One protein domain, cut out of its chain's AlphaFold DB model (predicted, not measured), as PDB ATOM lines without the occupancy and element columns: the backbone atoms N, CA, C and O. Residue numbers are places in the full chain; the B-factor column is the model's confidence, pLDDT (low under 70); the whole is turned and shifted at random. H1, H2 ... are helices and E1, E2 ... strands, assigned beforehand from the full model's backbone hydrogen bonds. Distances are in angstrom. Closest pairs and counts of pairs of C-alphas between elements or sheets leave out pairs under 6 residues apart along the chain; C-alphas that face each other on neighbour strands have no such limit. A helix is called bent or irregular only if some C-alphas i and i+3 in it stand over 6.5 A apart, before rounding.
ATOM      1  N   LYS A   2      22.039 105.625  87.826       91.25
ATOM      2  CA  LYS A   2      21.652 104.240  88.146       91.25
ATOM      3  C   LYS A   2      22.827 103.276  88.074       91.25
ATOM      4  O   LYS A   2      23.726 103.449  87.248       91.25
ATOM      5  N   ILE A   3      22.760 102.213  88.874       93.88
ATOM      6  CA  ILE A   3      23.809 101.190  88.921       93.88
ATOM      7  C   ILE A   3      24.120 100.587  87.545       93.88
ATOM      8  O   ILE A   3      25.285 100.424  87.206       93.88
ATOM      9  N   GLU A   4      23.098 100.334  86.727       91.94
ATOM     10  CA  GLU A   4      23.232  99.762  85.382       91.94
ATOM     11  C   GLU A   4      24.173 100.598  84.500       91.94
ATOM     12  O   GLU A   4      25.179 100.089  84.006       91.94
ATOM     13  N   ARG A   5      23.923 101.911  84.420       91.19
ATOM     14  CA  ARG A   5      24.747 102.850  83.641       91.19
ATOM     15  C   ARG A   5      26.153 103.010  84.218       91.19
ATOM     16  O   ARG A   5      27.111 103.205  83.474       91.19
ATOM     17  N   ILE A   6      26.307 102.930  85.541       94.44
ATOM     18  CA  ILE A   6      27.636 102.947  86.169       94.44
ATOM     19  C   ILE A   6      28.423 101.707  85.740       94.44
ATOM     20  O   ILE A   6      29.583 101.828  85.355       94.44
ATOM     21  N   LEU A   7      27.803 100.526  85.752       94.06
ATOM     22  CA  LEU A   7      28.457  99.287  85.341       94.06
ATOM     23  C   LEU A   7      28.884  99.321  83.862       94.06
ATOM     24  O   LEU A   7      29.939  98.773  83.542       94.06
ATOM     25  N   ASP A   8      28.157  99.993  82.969       91.56
ATOM     26  CA  ASP A   8      28.580 100.170  81.567       91.56
ATOM     27  C   ASP A   8      29.902 100.945  81.426       91.56
ATOM     28  O   ASP A   8      30.670 100.713  80.492       91.56
ATOM     29  N   ASN A   9      30.215 101.816  82.388       91.12
ATOM     30  CA  ASN A   9      31.425 102.640  82.389       91.12
ATOM     31  C   ASN A   9      32.649 101.959  83.028       91.12
ATOM     32  O   ASN A   9      33.730 102.555  83.076       91.12
ATOM     33  N   LEU A  10      32.502 100.731  83.534       93.06
ATOM     34  CA  LEU A  10      33.515 100.049  84.344       93.06
ATOM     35  C   LEU A  10      34.016  98.762  83.690       93.06
ATOM     36  O   LEU A  10      33.267  98.023  83.051       93.06
ATOM     37  N   ASN A  11      35.288  98.440  83.927       91.31
ATOM     38  CA  ASN A  11      35.842  97.140  83.542       91.31
ATOM     39  C   ASN A  11      35.549  96.050  84.594       91.31
ATOM     40  O   ASN A  11      35.156  96.331  85.727       91.31
ATOM     41  N   SER A  12      35.779  94.781  84.244       88.19
ATOM     42  CA  SER A  12      35.466  93.637  85.114       88.19
ATOM     43  C   SER A  12      36.178  93.667  86.476       88.19
ATOM     44  O   SER A  12      35.612  93.221  87.472       88.19
ATOM     45  N   PHE A  13      37.392  94.226  86.565       88.88
ATOM     46  CA  PHE A  13      38.119  94.341  87.839       88.88
ATOM     47  C   PHE A  13      37.523  95.406  88.760       88.88
ATOM     48  O   PHE A  13      37.534  95.249  89.984       88.88
ATOM     49  N   GLU A  14      37.008  96.491  88.186       93.44
ATOM     50  CA  GLU A  14      36.372  97.582  88.927       93.44
ATOM     51  C   GLU A  14      35.026  97.146  89.521       93.44
ATOM     52  O   GLU A  14      34.688  97.568  90.625       93.44
ATOM     53  N   LYS A  15      34.322  96.219  88.857       93.88
ATOM     54  CA  LYS A  15      33.049  95.631  89.317       93.88
ATOM     55  C   LYS A  15      33.202  94.561  90.405       93.88
ATOM     56  O   LYS A  15      32.269  94.311  91.161       93.88
ATOM     57  N   ASN A  16      34.363  93.911  90.490       92.62
ATOM     58  CA  ASN A  16      34.533  92.642  91.209       92.62
ATOM     59  C   ASN A  16      34.170  92.690  92.706       92.62
ATOM     60  O   ASN A  16      33.584  91.738  93.207       92.62
ATOM     61  N   SER A  17      34.510  93.767  93.428       93.56
ATOM     62  CA  SER A  17      34.176  93.875  94.862       93.56
ATOM     63  C   SER A  17      32.666  93.867  95.085       93.56
ATOM     64  O   SER A  17      32.178  93.110  95.916       93.56
ATOM     65  N   PHE A  18      31.933  94.643  94.286       96.06
ATOM     66  CA  PHE A  18      30.478  94.679  94.332       96.06
ATOM     67  C   PHE A  18      29.871  93.319  93.967       96.06
ATOM     68  O   PHE A  18      29.065  92.796  94.727       96.06
ATOM     69  N   LEU A  19      30.306  92.701  92.861       95.12
ATOM     70  CA  LEU A  19      29.762  91.405  92.427       95.12
ATOM     71  C   LEU A  19      29.940  90.310  93.484       95.12
ATOM     72  O   LEU A  19      29.001  89.567  93.732       95.12
ATOM     73  N   LYS A  20      31.084  90.269  94.179       95.38
ATOM     74  CA  LYS A  20      31.305  89.323  95.286       95.38
ATOM     75  C   LYS A  20      30.324  89.510  96.442       95.38
ATOM     76  O   LYS A  20      29.901  88.528  97.040       95.38
ATOM     77  N   ILE A  21      29.984  90.754  96.777       95.94
ATOM     78  CA  ILE A  21      28.987  91.034  97.818       95.94
ATOM     79  C   ILE A  21      27.626  90.514  97.363       95.94
ATOM     80  O   ILE A  21      26.950  89.835  98.127       95.94
ATOM     81  N   ILE A  22      27.252  90.772  96.109       96.00
ATOM     82  CA  ILE A  22      25.995  90.274  95.544       96.00
ATOM     83  C   ILE A  22      25.956  88.738  95.540       96.00
ATOM     84  O   ILE A  22      24.972  88.173  96.008       96.00
ATOM     85  N   ASP A  23      27.025  88.062  95.111       94.19
ATOM     86  CA  ASP A  23      27.137  86.594  95.151       94.19
ATOM     87  C   ASP A  23      26.959  86.038  96.574       94.19
ATOM     88  O   ASP A  23      26.238  85.057  96.786       94.19
ATOM     89  N   ASN A  24      27.578  86.680  97.570       95.31
ATOM     90  CA  ASN A  24      27.436  86.287  98.972       95.31
ATOM     91  C   ASN A  24      25.987  86.454  99.454       95.31
ATOM     92  O   ASN A  24      25.425  85.532 100.039       95.31
ATOM     93  N   LEU A  25      25.349  87.587  99.143       95.56
ATOM     94  CA  LEU A  25      23.954  87.832  99.520       95.56
ATOM     95  C   LEU A  25      22.985  86.843  98.865       95.56
ATOM     96  O   LEU A  25      21.999  86.461  99.487       95.56
ATOM     97  N   ILE A  26      23.253  86.413  97.629       94.19
ATOM     98  CA  ILE A  26      22.471  85.367  96.954       94.19
ATOM     99  C   ILE A  26      22.670  84.018  97.651       94.19
ATOM    100  O   ILE A  26      21.699  83.290  97.877       94.19
ATOM    101  N   SER A  27      23.912  83.701  98.026       93.00
ATOM    102  CA  SER A  27      24.272  82.452  98.709       93.00
ATOM    103  C   SER A  27      23.553  82.290 100.053       93.00
ATOM    104  O   SER A  27      23.171  81.176 100.415       93.00
ATOM    105  N   ASP A  28      23.262  83.405 100.727       93.81
ATOM    106  CA  ASP A  28      22.501  83.458 101.981       93.81
ATOM    107  C   ASP A  28      20.981  83.244 101.809       93.81
ATOM    108  O   ASP A  28      20.225  83.309 102.780       93.81
ATOM    109  N   ARG A  29      20.516  82.935 100.589       92.25
ATOM    110  CA  ARG A  29      19.109  82.651 100.249       92.25
ATOM    111  C   ARG A  29      18.160  83.805 100.626       92.25
ATOM    112  O   ARG A  29      17.328  83.664 101.526       92.25
ATOM    113  N   PRO A  30      18.238  84.933  99.899       93.50
ATOM    114  CA  PRO A  30      17.439  86.134 100.129       93.50
ATOM    115  C   PRO A  30      15.941  85.883  99.910       93.50
ATOM    116  O   PRO A  30      15.525  84.896  99.298       93.50
ATOM    117  N   ILE A  31      15.106  86.835 100.338       93.69
ATOM    118  CA  ILE A  31      13.638  86.725 100.289       93.69
ATOM    119  C   ILE A  31      13.145  86.436  98.863       93.69
ATOM    120  O   ILE A  31      12.209  85.662  98.664       93.69
ATOM    121  N   GLN A  32      13.783  87.049  97.863       94.06
ATOM    122  CA  GLN A  32      13.392  86.961  96.454       94.06
ATOM    123  C   GLN A  32      14.216  85.942  95.647       94.06
ATOM    124  O   GLN A  32      14.238  86.027  94.420       94.06
ATOM    125  N   ILE A  33      14.847  84.955  96.301       93.94
ATOM    126  CA  ILE A  33      15.740  83.976  95.650       93.94
ATOM    127  C   ILE A  33      15.118  83.302  94.419       93.94
ATOM    128  O   ILE A  33      15.778  83.169  93.403       93.94
ATOM    129  N   ARG A  34      13.817  82.983  94.437       92.88
ATOM    130  CA  ARG A  34      13.143  82.341  93.291       92.88
ATOM    131  C   ARG A  34      13.149  83.187  92.018       92.88
ATOM    132  O   ARG A  34      13.221  82.633  90.930       92.88
ATOM    133  N   GLU A  35      13.003  84.504  92.142       92.75
ATOM    134  CA  GLU A  35      13.047  85.404  90.982       92.75
ATOM    135  C   GLU A  35      14.491  85.654  90.544       92.75
ATOM    136  O   GLU A  35      14.759  85.751  89.351       92.75
ATOM    137  N   ILE A  36      15.425  85.687  91.497       91.81
ATOM    138  CA  ILE A  36      16.859  85.775  91.210       91.81
ATOM    139  C   ILE A  36      17.312  84.534  90.430       91.81
ATOM    140  O   ILE A  36      17.895  84.682  89.363       91.81
ATOM    141  N   ASP A  37      16.959  83.330  90.885       90.06
ATOM    142  CA  ASP A  37      17.302  82.066  90.227       90.06
ATOM    143  C   ASP A  37      16.765  81.992  88.793       90.06
ATOM    144  O   ASP A  37      17.431  81.446  87.922       90.06
ATOM    145  N   LYS A  38      15.581  82.552  88.509       90.38
ATOM    146  CA  LYS A  38      15.072  82.637  87.127       90.38
ATOM    147  C   LYS A  38      16.002  83.470  86.249       90.38
ATOM    148  O   LYS A  38      16.409  83.008  85.193       90.38
ATOM    149  N   ILE A  39      16.383  84.660  86.719       88.38
ATOM    150  CA  ILE A  39      17.298  85.548  85.990       88.38
ATOM    151  C   ILE A  39      18.666  84.870  85.800       88.38
ATOM    152  O   ILE A  39      19.241  84.942  84.715       88.38
ATOM    153  N   LEU A  40      19.170  84.196  86.840       86.50
ATOM    154  CA  LEU A  40      20.454  83.497  86.803       86.50
ATOM    155  C   LEU A  40      20.441  82.275  85.881       86.50
ATOM    156  O   LEU A  40      21.447  82.045  85.232       86.50
ATOM    157  N   ASN A  41      19.344  81.511  85.810       83.69
ATOM    158  CA  ASN A  41      19.220  80.327  84.947       83.69
ATOM    159  C   ASN A  41      18.985  80.679  83.471       83.69
ATOM    160  O   ASN A  41      19.374  79.912  82.592       83.69
ATOM    161  N   ASP A  42      18.358  81.826  83.196       75.25
ATOM    162  CA  ASP A  42      18.212  82.367  81.837       75.25
ATOM    163  C   ASP A  42      19.557  82.874  81.274       75.25
ATOM    164  O   ASP A  42      19.710  83.087  80.070       75.25
ATOM    165  N   THR A  43      20.549  83.050  82.147       63.84
ATOM    166  CA  THR A  43      21.938  83.388  81.828       63.84
ATOM    167  C   THR A  43      22.859  82.257  82.309       63.84
ATOM    168  O   THR A  43      22.402  81.268  82.863       63.84
ATOM    169  N   SER A  44      24.165  82.284  82.053       67.75
ATOM    170  CA  SER A  44      25.086  81.165  82.356       67.75
ATOM    171  C   SER A  44      25.284  80.831  83.854       67.75
ATOM    172  O   SER A  44      26.232  80.124  84.194       67.75
ATOM    173  N   GLY A  45      24.434  81.333  84.758       71.44
ATOM    174  CA  GLY A  45      24.488  81.112  86.207       71.44
ATOM    175  C   GLY A  45      25.529  81.943  86.969       71.44
ATOM    176  O   GLY A  45      25.476  81.986  88.193       71.44
ATOM    177  N   ASP A  46      26.459  82.616  86.278       79.44
ATOM    178  CA  ASP A  46      27.528  83.432  86.878       79.44
ATOM    179  C   ASP A  46      27.282  84.933  86.655       79.44
ATOM    180  O   ASP A  46      27.291  85.398  85.508       79.44
ATOM    181  N   LEU A  47      27.162  85.712  87.743       84.31
ATOM    182  CA  LEU A  47      27.001  87.173  87.707       84.31
ATOM    183  C   LEU A  47      28.069  87.881  86.863       84.31
ATOM    184  O   LEU A  47      27.780  88.899  86.239       84.31
ATOM    185  N   LYS A  48      29.305  87.366  86.815       84.12
ATOM    186  CA  LYS A  48      30.393  87.984  86.033       84.12
ATOM    187  C   LYS A  48      30.195  87.866  84.527       84.12
ATOM    188  O   LYS A  48      30.784  88.646  83.781       84.12
ATOM    189  N   SER A  49      29.421  86.874  84.097       82.31
ATOM    190  CA  SER A  49      29.109  86.608  82.691       82.31
ATOM    191  C   SER A  49      27.827  87.298  82.216       82.31
ATOM    192  O   SER A  49      27.548  87.311  81.020       82.31
ATOM    193  N   MET A  50      27.062  87.880  83.142       85.50
ATOM    194  CA  MET A  50      25.790  88.535  82.859       85.50
ATOM    195  C   MET A  50      25.971  89.953  82.321       85.50
ATOM    196  O   MET A  50      26.940  90.651  82.628       85.50
ATOM    197  N   ASP A  51      24.990  90.404  81.541       88.44
ATOM    198  CA  ASP A  51      24.887  91.807  81.156       88.44
ATOM    199  C   ASP A  51      24.531  92.707  82.357       88.44
ATOM    200  O   ASP A  51      23.958  92.280  83.366       88.44
ATOM    201  N   ASN A  52      24.868  93.993  82.240       91.56
ATOM    202  CA  ASN A  52      24.702  94.960  83.325       91.56
ATOM    203  C   ASN A  52      23.222  95.233  83.667       91.56
ATOM    204  O   ASN A  52      22.924  95.588  84.810       91.56
ATOM    205  N   ILE A  53      22.299  95.013  82.720       89.62
ATOM    206  CA  ILE A  53      20.851  95.177  82.923       89.62
ATOM    207  C   ILE A  53      20.359  94.121  83.913       89.62
ATOM    208  O   ILE A  53      19.657  94.428  84.883       89.62
ATOM    209  N   ASN A  54      20.748  92.866  83.697       90.75
ATOM    210  CA  ASN A  54      20.383  91.760  84.565       90.75
ATOM    211  C   ASN A  54      21.072  91.853  85.935       90.75
ATOM    212  O   ASN A  54      20.407  91.623  86.946       90.75
ATOM    213  N   ILE A  55      22.328  92.310  86.007       92.44
ATOM    214  CA  ILE A  55      22.984  92.622  87.294       92.44
ATOM    215  C   ILE A  55      22.186  93.692  88.060       92.44
ATOM    216  O   ILE A  55      21.887  93.520  89.245       92.44
ATOM    217  N   GLY A  56      21.769  94.769  87.385       92.50
ATOM    218  CA  GLY A  56      20.929  95.810  87.981       92.50
ATOM    219  C   GLY A  56      19.576  95.279  88.475       92.50
ATOM    220  O   GLY A  56      19.110  95.663  89.550       92.50
ATOM    221  N   ARG A  57      18.947  94.351  87.738       92.25
ATOM    222  CA  ARG A  57      17.705  93.676  88.164       92.25
ATOM    223  C   ARG A  57      17.910  92.846  89.428       92.25
ATOM    224  O   ARG A  57      17.123  93.001  90.361       92.25
ATOM    225  N   VAL A  58      18.954  92.021  89.471       94.19
ATOM    226  CA  VAL A  58      19.296  91.203  90.645       94.19
ATOM    227  C   VAL A  58      19.547  92.092  91.861       94.19
ATOM    228  O   VAL A  58      18.959  91.866  92.916       94.19
ATOM    229  N   PHE A  59      20.320  93.169  91.704       95.12
ATOM    230  CA  PHE A  59      20.579  94.103  92.798       95.12
ATOM    231  C   PHE A  59      19.297  94.734  93.362       95.12
ATOM    232  O   PHE A  59      19.119  94.798  94.576       95.12
ATOM    233  N   ARG A  60      18.346  95.132  92.504       92.38
ATOM    234  CA  ARG A  60      17.044  95.651  92.965       92.38
ATOM    235  C   ARG A  60      16.269  94.629  93.805       92.38
ATOM    236  O   ARG A  60      15.639  95.016  94.793       92.38
ATOM    237  N   LEU A  61      16.324  93.345  93.439       94.62
ATOM    238  CA  LEU A  61      15.683  92.260  94.194       94.62
ATOM    239  C   LEU A  61      16.347  92.015  95.559       94.62
ATOM    240  O   LEU A  61      15.660  91.584  96.483       94.62
ATOM    241  N   LEU A  62      17.633  92.348  95.691       95.44
ATOM    242  CA  LEU A  62      18.440  92.230  96.913       95.44
ATOM    243  C   LEU A  62      18.473  93.502  97.770       95.44
ATOM    244  O   LEU A  62      19.220  93.569  98.741       95.44
ATOM    245  N   SER A  63      17.706  94.536  97.418       91.88
ATOM    246  CA  SER A  63      17.800  95.855  98.064       91.88
ATOM    247  C   SER A  63      17.667  95.820  99.593       91.88
ATOM    248  O   SER A  63      18.397  96.533 100.276       91.88
ATOM    249  N   LYS A  64      16.785  94.972 100.140       91.75
ATOM    250  CA  LYS A  64      16.585  94.837 101.594       91.75
ATOM    251  C   LYS A  64      17.736  94.106 102.276       91.75
ATOM    252  O   LYS A  64      18.137  94.459 103.381       91.75
ATOM    253  N   GLU A  65      18.239  93.057 101.641       95.75
ATOM    254  CA  GLU A  65      19.374  92.282 102.125       95.75
ATOM    255  C   GLU A  65      20.653  93.120 102.089       95.75
ATOM    256  O   GLU A  65      21.413  93.114 103.054       95.75
ATOM    257  N   PHE A  66      20.838  93.911 101.032       95.19
ATOM    258  CA  PHE A  66      21.949  94.847 100.911       95.19
ATOM    259  C   PHE A  66      21.875  95.984 101.940       95.19
ATOM    260  O   PHE A  66      22.897  96.351 102.510       95.19
ATOM    261  N   GLU A  67      20.680  96.513 102.231       91.94
ATOM    262  CA  GLU A  67      20.473  97.489 103.313       91.94
ATOM    263  C   GLU A  67      20.920  96.922 104.666       91.94
ATOM    264  O   GLU A  67      21.747  97.537 105.333       91.94
ATOM    265  N   ARG A  68      20.486  95.705 105.020       90.75
ATOM    266  CA  ARG A  68      20.914  95.028 106.258       90.75
ATOM    267  C   ARG A  68      22.414  94.725 106.281       90.75
ATOM    268  O   ARG A  68      23.053  94.807 107.327       90.75
ATOM    269  N   TYR A  69      22.978  94.337 105.141       93.38
ATOM    270  CA  TYR A  69      24.417  94.137 105.006       93.38
ATOM    271  C   TYR A  69      25.175  95.432 105.311       93.38
ATOM    272  O   TYR A  69      26.050  95.433 106.174       93.38
ATOM    273  N   LEU A  70      24.784  96.547 104.687       91.00
ATOM    274  CA  LEU A  70      25.403  97.843 104.951       91.00
ATOM    275  C   LEU A  70      25.185  98.314 106.391       91.00
ATOM    276  O   LEU A  70      26.115  98.871 106.962       91.00
ATOM    277  N   GLU A  71      24.023  98.070 107.008       85.62
ATOM    278  CA  GLU A  71      23.822  98.335 108.442       85.62
ATOM    279  C   GLU A  71      24.929  97.685 109.279       85.62
ATOM    280  O   GLU A  71      25.561  98.357 110.090       85.62
ATOM    281  N   ASN A  72      25.225  96.406 109.037       84.06
ATOM    282  CA  ASN A  72      26.276  95.694 109.763       84.06
ATOM    283  C   ASN A  72      27.678  96.247 109.467       84.06
ATOM    284  O   ASN A  72      28.474  96.411 110.393       84.06
ATOM    285  N   GLU A  73      27.987  96.560 108.205       86.00
ATOM    286  CA  GLU A  73      29.292  97.126 107.832       86.00
ATOM    287  C   GLU A  73      29.515  98.505 108.459       86.00
ATOM    288  O   GLU A  73      30.569  98.750 109.040       86.00
ATOM    289  N   PHE A  74      28.516  99.394 108.439       77.50
ATOM    290  CA  PHE A  74      28.622 100.725 109.047       77.50
ATOM    291  C   PHE A  74      28.898 100.663 110.548       77.50
ATOM    292  O   PHE A  74      29.653 101.488 111.067       77.50
ATOM    293  N   MET A  75      28.324  99.678 111.237       68.56
ATOM    294  CA  MET A  75      28.543  99.480 112.670       68.56
ATOM    295  C   MET A  75      29.969  99.033 112.999       68.56
ATOM    296  O   MET A  75      30.476  99.367 114.068       68.56
ATOM    297  N   ASN A  76      30.621  98.320 112.078       66.69
ATOM    298  CA  ASN A  76      32.006  97.867 112.217       66.69
ATOM    299  C   ASN A  76      33.020  98.804 111.537       66.69
ATOM    300  O   ASN A  76      34.227  98.596 111.660       66.69
ATOM    301  N   SER A  77      32.541  99.811 110.804       69.75
ATOM    302  CA  SER A  77      33.375 100.713 110.015       69.75
ATOM    303  C   SER A  77      34.086 101.768 110.861       69.75
ATOM    304  O   SER A  77      33.663 102.127 111.965       69.75
ATOM    305  N   SER A  78      35.167 102.314 110.305       66.00
ATOM    306  CA  SER A  78      35.846 103.474 110.872       66.00
ATOM    307  C   SER A  78      34.898 104.685 110.932       66.00
ATOM    308  O   SER A  78      34.000 104.850 110.101       66.00
ATOM    309  N   GLY A  79      35.132 105.616 111.867       72.25
ATOM    310  CA  GLY A  79      34.385 106.885 111.915       72.25
ATOM    311  C   GLY A  79      34.427 107.673 110.592       72.25
ATOM    312  O   GLY A  79      33.547 108.488 110.323       72.25
ATOM    313  N   GLN A  80      35.394 107.376 109.720       79.81
ATOM    314  CA  GLN A  80      35.638 108.111 108.479       79.81
ATOM    315  C   GLN A  80      34.670 107.718 107.382       79.81
ATOM    316  O   GLN A  80      34.203 108.584 106.645       79.81
ATOM    317  N   VAL A  81      34.294 106.441 107.333       79.88
ATOM    318  CA  VAL A  81      33.232 105.949 106.450       79.88
ATOM    319  C   VAL A  81      31.930 106.670 106.773       79.88
ATOM    320  O   VAL A  81      31.233 107.112 105.861       79.88
ATOM    321  N   SER A  82      31.646 106.910 108.058       81.44
ATOM    322  CA  SER A  82      30.504 107.729 108.466       81.44
ATOM    323  C   SER A  82      30.607 109.163 107.929       81.44
ATOM    324  O   SER A  82      29.670 109.615 107.276       81.44
ATOM    325  N   ILE A  83      31.726 109.868 108.124       87.69
ATOM    326  CA  ILE A  83      31.889 111.256 107.636       87.69
ATOM    327  C   ILE A  83      31.744 111.330 106.118       87.69
ATOM    328  O   ILE A  83      31.018 112.174 105.599       87.69
ATOM    329  N   VAL A  84      32.412 110.434 105.395       91.50
ATOM    330  CA  VAL A  84      32.398 110.448 103.931       91.50
ATOM    331  C   VAL A  84      31.013 110.104 103.411       91.50
ATOM    332  O   VAL A  84      30.562 110.714 102.451       91.50
ATOM    333  N   SER A  85      30.276 109.227 104.087       90.06
ATOM    334  CA  SER A  85      28.889 108.934 103.721       90.06
ATOM    335  C   SER A  85      27.979 110.159 103.800       90.06
ATOM    336  O   SER A  85      27.069 110.260 102.986       90.06
ATOM    337  N   ASP A  86      28.239 111.122 104.694       89.81
ATOM    338  CA  ASP A  86      27.497 112.396 104.721       89.81
ATOM    339  C   ASP A  86      27.770 113.256 103.471       89.81
ATOM    340  O   ASP A  86      26.950 114.096 103.104       89.81
ATOM    341  N   ILE A  87      28.917 113.052 102.814       94.31
ATOM    342  CA  ILE A  87      29.275 113.680 101.535       94.31
ATOM    343  C   ILE A  87      28.599 112.930 100.386       94.31
ATOM    344  O   ILE A  87      27.970 113.560  99.536       94.31
ATOM    345  N   LEU A  88      28.683 111.593 100.374       94.88
ATOM    346  CA  LEU A  88      28.163 110.753  99.284       94.88
ATOM    347  C   LEU A  88      26.646 110.881  99.098       94.88
ATOM    348  O   LEU A  88      26.151 110.691  97.993       94.88
ATOM    349  N   ILE A  89      25.909 111.185 100.169       93.38
ATOM    350  CA  ILE A  89      24.447 111.297 100.125       93.38
ATOM    351  C   ILE A  89      23.916 112.645  99.623       93.38
ATOM    352  O   ILE A  89      22.699 112.813  99.537       93.38
ATOM    353  N   ARG A  90      24.794 113.611  99.333       93.88
ATOM    354  CA  ARG A  90      24.407 114.922  98.790       93.88
ATOM    355  C   ARG A  90      24.096 114.793  97.298       93.88
ATOM    356  O   ARG A  90      24.755 114.039  96.585       93.88
ATOM    357  N   ASP A  91      23.107 115.549  96.825       92.56
ATOM    358  CA  ASP A  91      22.461 115.340  95.521       92.56
ATOM    359  C   ASP A  91      23.418 115.325  94.303       92.56
ATOM    360  O   ASP A  91      23.177 114.566  93.367       92.56
ATOM    361  N   GLY A  92      24.513 116.097  94.294       92.00
ATOM    362  CA  GLY A  92      25.469 116.124  93.171       92.00
ATOM    363  C   GLY A  92      26.768 115.345  93.384       92.00
ATOM    364  O   GLY A  92      27.684 115.465  92.576       92.00
ATOM    365  N   ASN A  93      26.858 114.513  94.425       94.88
ATOM    366  CA  ASN A  93      28.089 113.785  94.754       94.88
ATOM    367  C   ASN A  93      28.091 112.323  94.293       94.88
ATOM    368  O   ASN A  93      29.013 111.584  94.612       94.88
ATOM    369  N   CYS A  94      27.112 111.878  93.503       93.75
ATOM    370  CA  CYS A  94      27.079 110.500  92.999       93.75
ATOM    371  C   CYS A  94      28.132 110.201  91.908       93.75
ATOM    372  O   CYS A  94      28.396 109.035  91.607       93.75
ATOM    373  N   ILE A  95      28.758 111.231  91.323       95.88
ATOM    374  CA  ILE A  95      29.841 111.109  90.333       95.88
ATOM    375  C   ILE A  95      30.904 112.169  90.635       95.88
ATOM    376  O   ILE A  95      30.694 113.360  90.390       95.88
ATOM    377  N   MET A  96      32.057 111.742  91.148       96.06
ATOM    378  CA  MET A  96      33.112 112.642  91.629       96.06
ATOM    379  C   MET A  96      34.479 112.255  91.089       96.06
ATOM    380  O   MET A  96      34.811 111.074  91.056       96.06
ATOM    381  N   LYS A  97      35.321 113.226  90.721       96.44
ATOM    382  CA  LYS A  97      36.752 112.939  90.583       96.44
ATOM    383  C   LYS A  97      37.341 112.664  91.969       96.44
ATOM    384  O   LYS A  97      36.868 113.212  92.968       96.44
ATOM    385  N   GLN A  98      38.376 111.831  92.045       96.19
ATOM    386  CA  GLN A  98      39.040 111.530  93.321       96.19
ATOM    387  C   GLN A  98      39.547 112.800  94.024       96.19
ATOM    388  O   GLN A  98      39.426 112.915  95.242       96.19
ATOM    389  N   ASP A  99      40.088 113.766  93.277       96.00
ATOM    390  CA  ASP A  99      40.594 115.022  93.839       96.00
ATOM    391  C   ASP A  99      39.468 115.897  94.405       96.00
ATOM    392  O   ASP A  99      39.639 116.514  95.458       96.00
ATOM    393  N   TRP A 100      38.303 115.909  93.753       96.06
ATOM    394  CA  TRP A 100      37.106 116.567  94.267       96.06
ATOM    395  C   TRP A 100      36.654 115.946  95.589       96.06
ATOM    396  O   TRP A 100      36.505 116.667  96.575       96.06
ATOM    397  N   LEU A 101      36.544 114.615  95.651       96.38
ATOM    398  CA  LEU A 101      36.210 113.913  96.893       96.38
ATOM    399  C   LEU A 101      37.236 114.200  98.003       96.38
ATOM    400  O   LEU A 101      36.837 114.425  99.144       96.38
ATOM    401  N   SER A 102      38.534 114.263  97.681       95.69
ATOM    402  CA  SER A 102      39.577 114.630  98.653       95.69
ATOM    403  C   SER A 102      39.331 116.015  99.244       95.69
ATOM    404  O   SER A 102      39.318 116.177 100.463       95.69
ATOM    405  N   ARG A 103      39.060 117.016  98.394       95.94
ATOM    406  CA  ARG A 103      38.785 118.391  98.838       95.94
ATOM    407  C   ARG A 103      37.532 118.475  99.700       95.94
ATOM    408  O   ARG A 103      37.547 119.182 100.710       95.94
ATOM    409  N   LEU A 104      36.464 117.773  99.317       95.56
ATOM    410  CA  LEU A 104      35.231 117.717 100.103       95.56
ATOM    411  C   LEU A 104      35.485 117.077 101.467       95.56
ATOM    412  O   LEU A 104      35.084 117.635 102.486       95.56
ATOM    413  N   TYR A 105      36.211 115.961 101.500       94.81
ATOM    414  CA  TYR A 105      36.546 115.262 102.734       94.81
ATOM    415  C   TYR A 105      37.407 116.118 103.672       94.81
ATOM    416  O   TYR A 105      37.067 116.289 104.842       94.81
ATOM    417  N   GLU A 106      38.472 116.738 103.165       93.75
ATOM    418  CA  GLU A 106      39.325 117.647 103.942       93.75
ATOM    419  C   GLU A 106      38.550 118.857 104.480       93.75
ATOM    420  O   GLU A 106      38.722 119.262 105.635       93.75
ATOM    421  N   THR A 107      37.667 119.424 103.653       94.38
ATOM    422  CA  THR A 107      36.812 120.553 104.031       94.38
ATOM    423  C   THR A 107      35.831 120.150 105.127       94.38
ATOM    424  O   THR A 107      35.706 120.866 106.124       94.38
ATOM    425  N   GLU A 108      35.186 118.991 104.993       92.69
ATOM    426  CA  GLU A 108      34.255 118.445 105.980       92.69
ATOM    427  C   GLU A 108      34.961 118.187 107.318       92.69
ATOM    428  O   GLU A 108      34.483 118.633 108.358       92.69
ATOM    429  N   LEU A 109      36.151 117.576 107.307       92.19
ATOM    430  CA  LEU A 109      36.952 117.352 108.516       92.19
ATOM    431  C   LEU A 109      37.330 118.668 109.210       92.19
ATOM    432  O   LEU A 109      37.242 118.783 110.437       92.19
ATOM    433  N   LYS A 110      37.758 119.677 108.443       93.31
ATOM    434  CA  LYS A 110      38.118 120.997 108.979       93.31
ATOM    435  C   LYS A 110      36.905 121.701 109.586       93.31
ATOM    436  O   LYS A 110      37.005 122.256 110.684       93.31
ATOM    437  N   ASN A 111      35.773 121.667 108.888       92.94
ATOM    438  CA  ASN A 111      34.525 122.262 109.347       92.94
ATOM    439  C   ASN A 111      34.008 121.561 110.600       92.94
ATOM    440  O   ASN A 111      33.674 122.240 111.567       92.94
ATOM    441  N   LEU A 112      34.033 120.229 110.629       91.81
ATOM    442  CA  LEU A 112      33.621 119.433 111.776       91.81
ATOM    443  C   LEU A 112      34.466 119.753 113.012       91.81
ATOM    444  O   LEU A 112      33.913 120.074 114.059       91.81
ATOM    445  N   LYS A 113      35.801 119.776 112.890       91.69
ATOM    446  CA  LYS A 113      36.696 120.160 114.001       91.69
ATOM    447  C   LYS A 113      36.367 121.549 114.548       91.69
ATOM    448  O   LYS A 113      36.353 121.749 115.764       91.69
ATOM    449  N   LYS A 114      36.099 122.510 113.660       94.00
ATOM    450  CA  LYS A 114      35.713 123.869 114.051       94.00
ATOM    451  C   LYS A 114      34.353 123.880 114.757       94.00
ATOM    452  O   LYS A 114      34.266 124.401 115.864       94.00
ATOM    453  N   LYS A 115      33.325 123.272 114.159       92.31
ATOM    454  CA  LYS A 115      31.972 123.216 114.726       92.31
ATOM    455  C   LYS A 115      31.950 122.509 116.078       92.31
ATOM    456  O   LYS A 115      31.335 123.024 116.996       92.31
ATOM    457  N   VAL A 116      32.666 121.394 116.245       92.75
ATOM    458  CA  VAL A 116      32.780 120.680 117.532       92.75
ATOM    459  C   VAL A 116      33.364 121.592 118.610       92.75
ATOM    460  O   VAL A 116      32.845 121.644 119.724       92.75
ATOM    461  N   LYS A 117      34.416 122.354 118.280       91.81
ATOM    462  CA  LYS A 117      35.023 123.320 119.205       91.81
ATOM    463  C   LYS A 117      34.044 124.436 119.581       91.81
ATOM    464  O   LYS A 117      33.886 124.725 120.765       91.81
ATOM    465  N   ASP A 118      33.396 125.043 118.592       90.25
ATOM    466  CA  ASP A 118      32.457 126.148 118.802       90.25
ATOM    467  C   ASP A 118      31.220 125.678 119.593       90.25
ATOM    468  O   ASP A 118      30.783 126.342 120.532       90.25
ATOM    469  N   PHE A 119      30.704 124.488 119.282       89.12
ATOM    470  CA  PHE A 119      29.551 123.881 119.943       89.12
ATOM    471  C   PHE A 119      29.853 123.479 121.392       89.12
ATOM    472  O   PHE A 119      29.042 123.724 122.286       89.12
ATOM    473  N   LYS A 120      31.057 122.954 121.663       89.38
ATOM    474  CA  LYS A 120      31.523 122.690 123.031       89.38
ATOM    475  C   LYS A 120      31.475 123.950 123.894       89.38
ATOM    476  O   LYS A 120      30.916 123.915 124.989       89.38
ATOM    477  N   LEU A 121      31.988 125.069 123.374       87.81
ATOM    478  CA  LEU A 121      31.952 126.359 124.069       87.81
ATOM    479  C   LEU A 121      30.513 126.827 124.335       87.81
ATOM    480  O   LEU A 121      30.238 127.365 125.403       87.81
ATOM    481  N   GLN A 122      29.585 126.597 123.404       83.75
ATOM    482  CA  GLN A 122      28.175 126.967 123.579       83.75
ATOM    483  C   GLN A 122      27.459 126.148 124.666       83.75
ATOM    484  O   GLN A 122      26.648 126.706 125.406       83.75
ATOM    485  N   ILE A 123      27.748 124.845 124.784       82.56
ATOM    486  CA  ILE A 123      27.147 123.968 125.808       82.56
ATOM    487  C   ILE A 123      27.680 124.287 127.216       82.56
ATOM    488  O   ILE A 123      26.942 124.178 128.205       82.56
ATOM    489  N   GLU A 124      28.961 124.650 127.302       80.25
ATOM    490  CA  GLU A 124      29.680 124.905 128.556       80.25
ATOM    491  C   GLU A 124      29.539 126.361 129.049       80.25
ATOM    492  O   GLU A 124      29.797 126.633 130.219       80.25
ATOM    493  N   ALA A 125      29.082 127.293 128.204       78.31
ATOM    494  CA  ALA A 125      28.903 128.697 128.576       78.31
ATOM    495  C   ALA A 125      27.825 128.907 129.661       78.31
ATOM    496  O   ALA A 125      26.675 128.489 129.512       78.31
ATOM    497  N   GLU A 126      28.171 129.662 130.712       62.84
ATOM    498  CA  GLU A 126      27.260 130.025 131.815       62.84
ATOM    499  C   GLU A 126      26.107 130.947 131.378       62.84
ATOM    500  O   GLU A 126      25.014 130.897 131.938       62.84
ATOM    501  N   LYS A 127      26.333 131.781 130.352       62.94
ATOM    502  CA  LYS A 127      25.316 132.622 129.703       62.94
ATOM    503  C   LYS A 127      25.267 132.279 128.221       62.94
ATOM    504  O   LYS A 127      26.019 132.847 127.433       62.94
ATOM    505  N   SER A 128      24.392 131.356 127.842       64.12
ATOM    506  CA  SER A 128      24.166 131.031 126.432       64.12
ATOM    507  C   SER A 128      22.820 131.569 125.946       64.12
ATOM    508  O   SER A 128      21.882 131.744 126.720       64.12
ATOM    509  N   SER A 129      22.746 131.852 124.647       66.69
ATOM    510  CA  SER A 129      21.523 132.269 123.956       66.69
ATOM    511  C   SER A 129      20.580 131.105 123.623       66.69
ATOM    512  O   SER A 129      19.524 131.337 123.035       66.69
ATOM    513  N   LEU A 130      20.975 129.865 123.927       69.81
ATOM    514  CA  LEU A 130      20.169 128.667 123.710       69.81
ATOM    515  C   LEU A 130      19.061 128.557 124.757       69.81
ATOM    516  O   LEU A 130      19.236 128.935 125.914       69.81
ATOM    517  N   ASP A 131      17.938 127.972 124.349       75.38
ATOM    518  CA  ASP A 131      16.855 127.616 125.258       75.38
ATOM    519  C   ASP A 131      17.339 126.652 126.360       75.38
ATOM    520  O   ASP A 131      18.078 125.695 126.098       75.38
ATOM    521  N   THR A 132      16.900 126.886 127.599       78.19
ATOM    522  CA  THR A 132      17.330 126.119 128.779       78.19
ATOM    523  C   THR A 132      16.998 124.629 128.659       78.19
ATOM    524  O   THR A 132      17.788 123.784 129.090       78.19
ATOM    525  N   ASN A 133      15.859 124.272 128.050       81.94
ATOM    526  CA  ASN A 133      15.510 122.867 127.836       81.94
ATOM    527  C   ASN A 133      16.404 122.245 126.764       81.94
ATOM    528  O   ASN A 133      16.870 121.121 126.943       81.94
ATOM    529  N   ARG A 134      16.718 122.986 125.695       85.56
ATOM    530  CA  ARG A 134      17.615 122.493 124.643       85.56
ATOM    531  C   ARG A 134      19.022 122.208 125.171       85.56
ATOM    532  O   ARG A 134      19.564 121.137 124.912       85.56
ATOM    533  N   GLN A 135      19.573 123.093 126.006       84.94
ATOM    534  CA  GLN A 135      20.845 122.831 126.694       84.94
ATOM    535  C   GLN A 135      20.791 121.574 127.570       84.94
ATOM    536  O   GLN A 135      21.738 120.784 127.591       84.94
ATOM    537  N   LYS A 136      19.683 121.375 128.295       88.12
ATOM    538  CA  LYS A 136      19.472 120.174 129.108       88.12
ATOM    539  C   LYS A 136      19.467 118.913 128.238       88.12
ATOM    540  O   LYS A 136      20.098 117.933 128.621       88.12
ATOM    541  N   PHE A 137      18.825 118.942 127.071       91.88
ATOM    542  CA  PHE A 137      18.801 117.812 126.137       91.88
ATOM    543  C   PHE A 137      20.195 117.450 125.623       91.88
ATOM    544  O   PHE A 137      20.562 116.277 125.666       91.88
ATOM    545  N   TYR A 138      21.017 118.436 125.249       91.94
ATOM    546  CA  TYR A 138      22.407 118.176 124.851       91.94
ATOM    547  C   TYR A 138      23.216 117.514 125.966       91.94
ATOM    548  O   TYR A 138      23.952 116.565 125.711       91.94
ATOM    549  N   ARG A 139      23.056 117.973 127.215       90.81
ATOM    550  CA  ARG A 139      23.754 117.388 128.372       90.81
ATOM    551  C   ARG A 139      23.309 115.953 128.653       90.81
ATOM    552  O   ARG A 139      24.163 115.120 128.933       90.81
ATOM    553  N   ILE A 140      22.008 115.665 128.551       94.56
ATOM    554  CA  ILE A 140      21.470 114.303 128.706       94.56
ATOM    555  C   ILE A 140      22.075 113.384 127.644       94.56
ATOM    556  O   ILE A 140      22.664 112.363 127.986       94.56
ATOM    557  N   TYR A 141      21.981 113.770 126.370       95.38
ATOM    558  CA  TYR A 141      22.498 112.955 125.274       95.38
ATOM    559  C   TYR A 141      24.010 112.736 125.387       95.38
ATOM    560  O   TYR A 141      24.475 111.605 125.276       95.38
ATOM    561  N   LYS A 142      24.770 113.799 125.688       94.94
ATOM    562  CA  LYS A 142      26.219 113.736 125.913       94.94
ATOM    563  C   LYS A 142      26.577 112.745 127.021       94.94
ATOM    564  O   LYS A 142      27.417 111.888 126.791       94.94
ATOM    565  N   ALA A 143      25.921 112.817 128.179       94.38
ATOM    566  CA  ALA A 143      26.200 111.919 129.300       94.38
ATOM    567  C   ALA A 143      25.898 110.447 128.963       94.38
ATOM    568  O   ALA A 143      26.679 109.554 129.302       94.38
ATOM    569  N   CYS A 144      24.792 110.182 128.258       95.44
ATOM    570  CA  CYS A 144      24.466 108.837 127.782       95.44
ATOM    571  C   CYS A 144      25.507 108.320 126.779       95.44
ATOM    572  O   CYS A 144      25.905 107.159 126.853       95.44
ATOM    573  N   LEU A 145      25.973 109.181 125.871       93.12
ATOM    574  CA  LEU A 145      26.974 108.832 124.868       93.12
ATOM    575  C   LEU A 145      28.360 108.591 125.476       93.12
ATOM    576  O   LEU A 145      29.029 107.637 125.091       93.12
ATOM    577  N   GLU A 146      28.770 109.412 126.448       93.31
ATOM    578  CA  GLU A 146      29.997 109.205 127.230       93.31
ATOM    579  C   GLU A 146      29.950 107.855 127.934       93.31
ATOM    580  O   GLU A 146      30.866 107.055 127.770       93.31
ATOM    581  N   THR A 147      28.841 107.568 128.624       93.12
ATOM    582  CA  THR A 147      28.639 106.289 129.315       93.12
ATOM    583  C   THR A 147      28.752 105.117 128.345       93.12
ATOM    584  O   THR A 147      29.509 104.193 128.612       93.12
ATOM    585  N   ALA A 148      28.058 105.169 127.203       90.88
ATOM    586  CA  ALA A 148      28.109 104.120 126.186       90.88
ATOM    587  C   ALA A 148      29.524 103.908 125.626       90.88
ATOM    588  O   ALA A 148      29.949 102.778 125.421       90.88
ATOM    589  N   PHE A 149      30.279 104.983 125.392       89.62
ATOM    590  CA  PHE A 149      31.629 104.881 124.840       89.62
ATOM    591  C   PHE A 149      32.645 104.318 125.845       89.62
ATOM    592  O   PHE A 149      33.544 103.573 125.452       89.62
ATOM    593  N   THR A 150      32.511 104.655 127.132       90.31
ATOM    594  CA  THR A 150      33.442 104.226 128.189       90.31
ATOM    595  C   THR A 150      32.997 102.968 128.932       90.31
ATOM    596  O   THR A 150      33.744 102.480 129.770       90.31
ATOM    597  N   ASN A 151      31.808 102.420 128.660       86.75
ATOM    598  CA  ASN A 151      31.259 101.259 129.376       86.75
ATOM    599  C   ASN A 151      32.209 100.045 129.351       86.75
ATOM    600  O   ASN A 151      32.351  99.321 130.335       86.75
ATOM    601  N   ASN A 152      32.929  99.871 128.242       85.62
ATOM    602  CA  ASN A 152      33.901  98.792 128.062       85.62
ATOM    603  C   ASN A 152      35.157  98.930 128.937       85.62
ATOM    604  O   ASN A 152      35.807  97.913 129.195       85.62
ATOM    605  N   ASP A 153      35.462 100.129 129.454       86.75
ATOM    606  CA  ASP A 153      36.584 100.343 130.377       86.75
ATOM    607  C   ASP A 153      36.407  99.483 131.643       86.75
ATOM    608  O   ASP A 153      37.381  98.952 132.173       86.75
ATOM    609  N   LEU A 154      35.161  99.265 132.088       81.31
ATOM    610  CA  LEU A 154      34.840  98.422 133.250       81.31
ATOM    611  C   LEU A 154      35.240  96.951 133.056       81.31
ATOM    612  O   LEU A 154      35.447  96.239 134.036       81.31
ATOM    613  N   ASN A 155      35.366  96.508 131.804       82.88
ATOM    614  CA  ASN A 155      35.712  95.139 131.428       82.88
ATOM    615  C   ASN A 155      37.126  95.025 130.821       82.88
ATOM    616  O   ASN A 155      37.443  93.984 130.246       82.88
ATOM    617  N   ASN A 156      37.969  96.064 130.929       82.81
ATOM    618  CA  ASN A 156      39.296  96.143 130.293       82.81
ATOM    619  C   ASN A 156      39.268  95.867 128.774       82.81
ATOM    620  O   ASN A 156      40.157  95.204 128.237       82.81
ATOM    621  N   GLN A 157      38.232  96.342 128.082       82.88
ATOM    622  CA  GLN A 157      38.090  96.227 126.630       82.88
ATOM    623  C   GLN A 157      38.233  97.595 125.959       82.88
ATOM    624  O   GLN A 157      37.990  98.626 126.581       82.88
ATOM    625  N   ASP A 158      38.577  97.599 124.669       80.62
ATOM    626  CA  ASP A 158      38.676  98.836 123.895       80.62
ATOM    627  C   ASP A 158      37.351  99.615 123.891       80.62
ATOM    628  O   ASP A 158      36.253  99.056 123.741       80.62
ATOM    629  N   ARG A 159      37.465 100.941 124.026       84.50
ATOM    630  CA  ARG A 159      36.328 101.864 123.984       84.50
ATOM    631  C   ARG A 159      35.644 101.800 122.630       84.50
ATOM    632  O   ARG A 159      36.238 102.111 121.600       84.50
ATOM    633  N   LYS A 160      34.370 101.434 122.643       82.81
ATOM    634  CA  LYS A 160      33.502 101.418 121.467       82.81
ATOM    635  C   LYS A 160      32.057 101.459 121.919       82.81
ATOM    636  O   LYS A 160      31.727 100.949 122.983       82.81
ATOM    637  N   ILE A 161      31.208 102.020 121.071       83.38
ATOM    638  CA  ILE A 161      29.760 101.988 121.256       83.38
ATOM    639  C   ILE A 161      29.254 100.709 120.589       83.38
ATOM    640  O   ILE A 161      29.483 100.500 119.398       83.38
ATOM    641  N   SER A 162      28.597  99.840 121.349       80.25
ATOM    642  CA  SER A 162      27.993  98.612 120.825       80.25
ATOM    643  C   SER A 162      26.707  98.882 120.033       80.25
ATOM    644  O   SER A 162      26.127  99.967 120.084       80.25
ATOM    645  N   PHE A 163      26.202  97.863 119.329       74.12
ATOM    646  CA  PHE A 163      24.939  97.952 118.588       74.12
ATOM    647  C   PHE A 163      23.737  98.309 119.473       74.12
ATOM    648  O   PHE A 163      22.958  99.209 119.153       74.12
ATOM    649  N   ASN A 164      23.607  97.635 120.615       79.44
ATOM    650  CA  ASN A 164      22.518  97.895 121.553       79.44
ATOM    651  C   ASN A 164      22.608  99.321 122.117       79.44
ATOM    652  O   ASN A 164      21.599 100.008 122.235       79.44
ATOM    653  N   GLU A 165      23.816  99.809 122.400       86.50
ATOM    654  CA  GLU A 165      24.007 101.184 122.870       86.50
ATOM    655  C   GLU A 165      23.694 102.207 121.771       86.50
ATOM    656  O   GLU A 165      22.989 103.180 122.030       86.50
ATOM    657  N   GLN A 166      24.134 101.979 120.529       83.06
ATOM    658  CA  GLN A 166      23.846 102.875 119.406       83.06
ATOM    659  C   GLN A 166      22.344 102.957 119.104       83.06
ATOM    660  O   GLN A 166      21.831 104.047 118.862       83.06
ATOM    661  N   THR A 167      21.613 101.840 119.145       78.19
ATOM    662  CA  THR A 167      20.153 101.837 118.927       78.19
ATOM    663  C   THR A 167      19.396 102.577 120.036       78.19
ATOM    664  O   THR A 167      18.449 103.319 119.751       78.19
ATOM    665  N   ILE A 168      19.850 102.462 121.288       87.62
ATOM    666  CA  ILE A 168      19.326 103.252 122.413       87.62
ATOM    667  C   ILE A 168      19.631 104.740 122.217       87.62
ATOM    668  O   ILE A 168      18.740 105.570 122.389       87.62
ATOM    669  N   LEU A 169      20.856 105.088 121.817       89.06
ATOM    670  CA  LEU A 169      21.251 106.469 121.540       89.06
ATOM    671  C   LEU A 169      20.417 107.075 120.405       89.06
ATOM    672  O   LEU A 169      19.958 108.201 120.545       89.06
ATOM    673  N   ASN A 170      20.152 106.329 119.332       84.00
ATOM    674  CA  ASN A 170      19.277 106.780 118.245       84.00
ATOM    675  C   ASN A 170      17.846 107.039 118.747       84.00
ATOM    676  O   ASN A 170      17.243 108.070 118.453       84.00
ATOM    677  N   THR A 171      17.316 106.134 119.574       88.06
ATOM    678  CA  THR A 171      15.998 106.325 120.201       88.06
ATOM    679  C   THR A 171      15.990 107.572 121.091       88.06
ATOM    680  O   THR A 171      15.034 108.346 121.073       88.06
ATOM    681  N   LEU A 172      17.063 107.799 121.853       92.56
ATOM    682  CA  LEU A 172      17.203 108.960 122.724       92.56
ATOM    683  C   LEU A 172      17.280 110.270 121.930       92.56
ATOM    684  O   LEU A 172      16.611 111.229 122.307       92.56
ATOM    685  N   SER A 173      18.052 110.328 120.839       90.75
ATOM    686  CA  SER A 173      18.123 111.530 119.996       90.75
ATOM    687  C   SER A 173      16.766 111.894 119.409       90.75
ATOM    688  O   SER A 173      16.415 113.072 119.409       90.75
ATOM    689  N   ASP A 174      15.979 110.897 119.000       85.38
ATOM    690  CA  ASP A 174      14.626 111.110 118.486       85.38
ATOM    691  C   ASP A 174      13.692 111.685 119.560       85.38
ATOM    692  O   ASP A 174      12.968 112.644 119.302       85.38
ATOM    693  N   GLN A 175      13.721 111.136 120.783       90.19
ATOM    694  CA  GLN A 175      12.885 111.633 121.890       90.19
ATOM    695  C   GLN A 175      13.295 113.029 122.371       90.19
ATOM    696  O   GLN A 175      12.458 113.786 122.857       90.19
ATOM    697  N   LEU A 176      14.579 113.368 122.251       91.38
ATOM    698  CA  LEU A 176      15.113 114.693 122.570       91.38
ATOM    699  C   LEU A 176      15.001 115.680 121.396       91.38
ATOM    700  O   LEU A 176      15.377 116.847 121.539       91.38
ATOM    701  N   GLU A 177      14.485 115.217 120.253       88.81
ATOM    702  CA  GLU A 177      14.285 115.993 119.028       88.81
ATOM    703  C   GLU A 177      15.591 116.660 118.552       88.81
ATOM    704  O   GLU A 177      15.603 117.827 118.146       88.81
ATOM    705  N   LEU A 178      16.711 115.943 118.679       90.12
ATOM    706  CA  LEU A 178      18.029 116.414 118.256       90.12
ATOM    707  C   LEU A 178      18.183 116.295 116.738       90.12
ATOM    708  O   LEU A 178      17.695 115.345 116.128       90.12
ATOM    709  N   SER A 179      18.873 117.256 116.128       89.81
ATOM    710  CA  SER A 179      19.235 117.174 114.715       89.81
ATOM    711  C   SER A 179      20.372 116.170 114.494       89.81
ATOM    712  O   SER A 179      21.132 115.821 115.411       89.81
ATOM    713  N   ASN A 180      20.523 115.703 113.252       87.56
ATOM    714  CA  ASN A 180      21.651 114.846 112.890       87.56
ATOM    715  C   ASN A 180      22.990 115.562 113.117       87.56
ATOM    716  O   ASN A 180      23.953 114.938 113.562       87.56
ATOM    717  N   GLU A 181      23.054 116.871 112.861       89.69
ATOM    718  CA  GLU A 181      24.270 117.644 113.100       89.69
ATOM    719  C   GLU A 181      24.567 117.776 114.601       89.69
ATOM    720  O   GLU A 181      25.696 117.544 115.022       89.69
ATOM    721  N   GLU A 182      23.574 118.042 115.450       91.06
ATOM    722  CA  GLU A 182      23.778 118.127 116.903       91.06
ATOM    723  C   GLU A 182      24.294 116.805 117.489       91.06
ATOM    724  O   GLU A 182      25.261 116.798 118.255       91.06
ATOM    725  N   THR A 183      23.690 115.673 117.112       90.44
ATOM    726  CA  THR A 183      24.142 114.347 117.572       90.44
ATOM    727  C   THR A 183      25.560 114.036 117.089       90.44
ATOM    728  O   THR A 183      26.383 113.551 117.871       90.44
ATOM    729  N   LYS A 184      25.883 114.385 115.836       89.69
ATOM    730  CA  LYS A 184      27.227 114.276 115.251       89.69
ATOM    731  C   LYS A 184      28.242 115.120 116.020       89.69
ATOM    732  O   LYS A 184      29.302 114.610 116.384       89.69
ATOM    733  N   LEU A 185      27.927 116.380 116.318       91.62
ATOM    734  CA  LEU A 185      28.818 117.268 117.064       91.62
ATOM    735  C   LEU A 185      29.077 116.740 118.476       91.62
ATOM    736  O   LEU A 185      30.238 116.653 118.869       91.62
ATOM    737  N   ILE A 186      28.041 116.310 119.207       92.31
ATOM    738  CA  ILE A 186      28.207 115.720 120.547       92.31
ATOM    739  C   ILE A 186      29.053 114.444 120.478       92.31
ATOM    740  O   ILE A 186      29.942 114.252 121.308       92.31
ATOM    741  N   ARG A 187      28.844 113.595 119.464       90.38
ATOM    742  CA  ARG A 187      29.646 112.382 119.258       90.38
ATOM    743  C   ARG A 187      31.125 112.686 119.120       90.38
ATOM    744  O   ARG A 187      31.923 112.082 119.829       90.38
ATOM    745  N   TYR A 188      31.492 113.645 118.279       90.31
ATOM    746  CA  TYR A 188      32.895 114.006 118.068       90.31
ATOM    747  C   TYR A 188      33.497 114.882 119.180       90.31
ATOM    748  O   TYR A 188      34.696 115.155 119.159       90.31
ATOM    749  N   MET A 189      32.713 115.287 120.186       90.38
ATOM    750  CA  MET A 189      33.260 115.813 121.446       90.38
ATOM    751  C   MET A 189      33.840 114.708 122.340       90.38
ATOM    752  O   MET A 189      34.641 115.019 123.222       90.38
ATOM    753  N   ILE A 190      33.421 113.454 122.135       88.25
ATOM    754  CA  ILE A 190      33.734 112.299 122.993       88.25
ATOM    755  C   ILE A 190      34.614 111.297 122.243       88.25
ATOM    756  O   ILE A 190      35.654 110.878 122.746       88.25
ATOM    757  N   VAL A 191      34.197 110.920 121.032       85.81
ATOM    758  CA  VAL A 191      34.887 109.953 120.180       85.81
ATOM    759  C   VAL A 191      35.961 110.682 119.364       85.81
ATOM    760  O   VAL A 191      35.622 111.612 118.624       85.81
ATOM    761  N   PRO A 192      37.245 110.285 119.461       80.94
ATOM    762  CA  PRO A 192      38.320 110.907 118.699       80.94
ATOM    763  C   PRO A 192      38.100 110.821 117.187       80.94
ATOM    764  O   PRO A 192      37.684 109.798 116.647       80.94
ATOM    765  N   LEU A 193      38.426 111.909 116.491       81.88
ATOM    766  CA  LEU A 193      38.394 111.967 115.036       81.88
ATOM    767  C   LEU A 193      39.718 111.442 114.469       81.88
ATOM    768  O   LEU A 193      40.702 112.183 114.403       81.88
ATOM    769  N   GLU A 194      39.750 110.180 114.059       79.56
ATOM    770  CA  GLU A 194      40.863 109.655 113.259       79.56
ATOM    771  C   GLU A 194      40.816 110.231 111.831       79.56
ATOM    772  O   GLU A 194      39.788 110.728 111.375       79.56
ATOM    773  N   THR A 195      41.930 110.216 111.104       82.75
ATOM    774  CA  THR A 195      41.979 110.705 109.716       82.75
ATOM    775  C   THR A 195      42.694 109.696 108.842       82.75
ATOM    776  O   THR A 195      43.837 109.341 109.122       82.75
ATOM    777  N   LEU A 196      42.022 109.268 107.776       86.25
ATOM    778  CA  LEU A 196      42.573 108.399 106.742       86.25
ATOM    779  C   LEU A 196      42.884 109.224 105.489       86.25
ATOM    780  O   LEU A 196      42.362 110.324 105.318       86.25
ATOM    781  N   THR A 197      43.727 108.703 104.598       91.12
ATOM    782  CA  THR A 197      43.875 109.293 103.262       91.12
ATOM    783  C   THR A 197      42.638 108.988 102.418       91.12
ATOM    784  O   THR A 197      41.956 107.983 102.646       91.12
ATOM    785  N   VAL A 198      42.347 109.831 101.423       91.38
ATOM    786  CA  VAL A 198      41.182 109.637 100.548       91.38
ATOM    787  C   VAL A 198      41.251 108.296  99.803       91.38
ATOM    788  O   VAL A 198      40.229 107.646  99.614       91.38
ATOM    789  N   GLU A 199      42.448 107.822  99.453       93.25
ATOM    790  CA  GLU A 199      42.665 106.528  98.797       93.25
ATOM    791  C   GLU A 199      42.242 105.361  99.693       93.25
ATOM    792  O   GLU A 199      41.581 104.429  99.228       93.25
ATOM    793  N   ASN A 200      42.596 105.422 100.979       92.44
ATOM    794  CA  ASN A 200      42.240 104.389 101.948       92.44
ATOM    795  C   ASN A 200      40.728 104.374 102.179       92.44
ATOM    796  O   ASN A 200      40.118 103.309 102.151       92.44
ATOM    797  N   VAL A 201      40.115 105.554 102.301       91.88
ATOM    798  CA  VAL A 201      38.657 105.697 102.411       91.88
ATOM    799  C   VAL A 201      37.949 105.124 101.180       91.88
ATOM    800  O   VAL A 201      37.015 104.340 101.323       91.88
ATOM    801  N   ILE A 202      38.394 105.463  99.964       94.19
ATOM    802  CA  ILE A 202      37.822 104.911  98.723       94.19
ATOM    803  C   ILE A 202      37.967 103.387  98.700       94.19
ATOM    804  O   ILE A 202      37.040 102.689  98.286       94.19
ATOM    805  N   SER A 203      39.104 102.853  99.154       93.25
ATOM    806  CA  SER A 203      39.323 101.409  99.226       93.25
ATOM    807  C   SER A 203      38.376 100.726 100.219       93.25
ATOM    808  O   SER A 203      37.818  99.683  99.881       93.25
ATOM    809  N   GLU A 204      38.163 101.299 101.407       92.00
ATOM    810  CA  GLU A 204      37.190 100.793 102.389       92.00
ATOM    811  C   GLU A 204      35.770 100.810 101.814       92.00
ATOM    812  O   GLU A 204      35.107  99.775 101.759       92.00
ATOM    813  N   LEU A 205      35.334 101.950 101.274       93.44
ATOM    814  CA  LEU A 205      34.006 102.096 100.676       93.44
ATOM    815  C   LEU A 205      33.775 101.130  99.506       93.44
ATOM    816  O   LEU A 205      32.676 100.600  99.340       93.44
ATOM    817  N   LYS A 206      34.807 100.878  98.693       94.81
ATOM    818  CA  LYS A 206      34.749  99.897  97.603       94.81
ATOM    819  C   LYS A 206      34.589  98.475  98.144       94.81
ATOM    820  O   LYS A 206      33.870  97.675  97.546       94.81
ATOM    821  N   ASN A 207      35.257  98.145  99.247       92.44
ATOM    822  CA  ASN A 207      35.152  96.829  99.880       92.44
ATOM    823  C   ASN A 207      33.775  96.589 100.503       92.44
ATOM    824  O   ASN A 207      33.325  95.450 100.498       92.44
ATOM    825  N   TYR A 208      33.089  97.646 100.941       92.44
ATOM    826  CA  TYR A 208      31.684  97.596 101.359       92.44
ATOM    827  C   TYR A 208      30.693  97.636 100.189       92.44
ATOM    828  O   TYR A 208      29.483  97.636 100.393       92.44
ATOM    829  N   GLY A 209      31.180  97.719  98.947       93.56
ATOM    830  CA  GLY A 209      30.329  97.821  97.763       93.56
ATOM    831  C   GLY A 209      29.557  99.135  97.665       93.56
ATOM    832  O   GLY A 209      28.613  99.206  96.888       93.56
ATOM    833  N   ILE A 210      29.942 100.162  98.431       94.69
ATOM    834  CA  ILE A 210      29.274 101.470  98.455       94.69
ATOM    835  C   ILE A 210      29.643 102.292  97.218       94.69
ATOM    836  O   ILE A 210      28.799 102.981  96.648       94.69
ATOM    837  N   VAL A 211      30.911 102.228  96.800       96.38
ATOM    838  CA  VAL A 211      31.421 102.996  95.658       96.38
ATOM    839  C   VAL A 211      32.074 102.099  94.619       96.38
ATOM    840  O   VAL A 211      32.682 101.073  94.931       96.38
ATOM    841  N   PHE A 212      32.029 102.554  93.374       97.50
ATOM    842  CA  PHE A 212      32.853 102.043  92.292       97.50
ATOM    843  C   PHE A 212      33.923 103.070  91.957       97.50
ATOM    844  O   PHE A 212      33.651 104.266  91.902       97.50
ATOM    845  N   PHE A 213      35.142 102.613  91.700       96.56
ATOM    846  CA  PHE A 213      36.245 103.501  91.356       96.56
ATOM    847  C   PHE A 213      36.809 103.141  89.987       96.56
ATOM    848  O   PHE A 213      37.398 102.071  89.821       96.56
ATOM    849  N   SER A 214      36.632 104.045  89.021       96.06
ATOM    850  CA  SER A 214      37.262 103.956  87.710       96.06
ATOM    851  C   SER A 214      38.687 104.476  87.802       96.06
ATOM    852  O   SER A 214      38.918 105.687  87.830       96.06
ATOM    853  N   LYS A 215      39.662 103.563  87.806       91.38
ATOM    854  CA  LYS A 215      41.083 103.936  87.886       91.38
ATOM    855  C   LYS A 215      41.536 104.689  86.643       91.38
ATOM    856  O   LYS A 215      42.361 105.588  86.733       91.38
ATOM    857  N   LYS A 216      40.987 104.318  85.481       92.00
ATOM    858  CA  LYS A 216      41.317 104.933  84.191       92.00
ATOM    859  C   LYS A 216      40.929 106.410  84.151       92.00
ATOM    860  O   LYS A 216      41.702 107.224  83.663       92.00
ATOM    861  N   ASN A 217      39.733 106.730  84.641       92.50
ATOM    862  CA  ASN A 217      39.185 108.084  84.565       92.50
ATOM    863  C   ASN A 217      39.394 108.880  85.861       92.50
ATOM    864  O   ASN A 217      39.132 110.078  85.885       92.50
TER     865      ASN A 217
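AT A GLANCE: This is residues 2 to 217 of the 615 residues of an uncharacterized protein of Crocinitomicaceae bacterium (UniProt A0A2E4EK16). A loose, elongated assembly of helices has a group at each end: H1, H4 and H3 side by side in a row with H2 close by, and the helical hairpin of H8 and H9 with H10. The long H7 runs along one side between these ends and H5 along the other, with H6 and H11 in the space between. The printed part has 216 residues and runs H1 to H6, E1, H7 to H11, E2; it is mostly helix, with eleven named helices and two named strands. The radius of gyration of the C-alphas is 20.9 A, and the C-alphas span 69 by 36 by 34 A.

IN THESE COORDINATES: H1 is residues 3 to 8, with C-alpha 3 at (23.809, 101.190, 88.921). H2 is residues 12 to 27, 20.9 A long, H3 33 to 41, H4 52 to 61, H5 63 to 76, 20.2 A long, and H6 79 to 88. E1, residues 95 to 97, is followed directly by H7, residues 98 to 124, 38.8 A long. H8 is residues 132 to 155, 36.1 A long, H9 163 to 175, 18.5 A long, H10 180 to 190, and H11 198 to 207. E2, residues 212 to 214, ends with C-alpha 214 at (37.262, 103.956, 87.710). H2 and H8 are irregular: C-alphas 14 and 17, and C-alphas 149 and 152, are 7.3 A apart.

HOW THE PARTS SIT: H1 touches H4 at a shallow tilt of 18 degrees, opposite ways; their closest C-alphas, of Glu 4 and Gly 56, are 5.3 A apart. H3 and H4 form a helical hairpin, closest at Ile 36 and Val 58, C-alphas 6.0 A apart. H2 touches H11 with residues 17 to 18 alone, closest at Ser 17 and Asn 207, C-alphas 5.9 A apart. H5 is close to H6 but not clearly touching it, with the C-alphas of Phe 74 and Ser 82 closest at 7.3 A. E1 and E2 are near each other; each pairs with no named strand. H7 is the hub, touching H6, H8, H10 and H11. Its closest C-alphas to H10, of Val 116 and Leu 185, are 5.2 A apart, and the two stand about perpendicular at 76 degrees. H7 and H8 only just touch, with 3 pairs of C-alphas within 8 A, closest at Ile 123 and Gln 135, 6.5 A apart. H8 and H9 form a helical hairpin at a shallow tilt of 6 degrees, closest at Ala 148 and Glu 165, C-alphas 6.0 A apart. Every O i to N i+4 pair is within hydrogen-bond range in H1, H3, H4, H5, H7, H9 and H11; the counts are 10 of 12 in H2, 5 of 6 in H6, 16 of 20 in H8 and 6 of 7 in H10.

THE WHOLE: The two C-alphas farthest apart, of Ser 44 and Lys 127, are 69.9 A apart. The printed part has no cut, and no link is long. The mean pLDDT of the printed part is 88.7; residues 43 to 44, 75 to 78 and 126 to 130 are under 70.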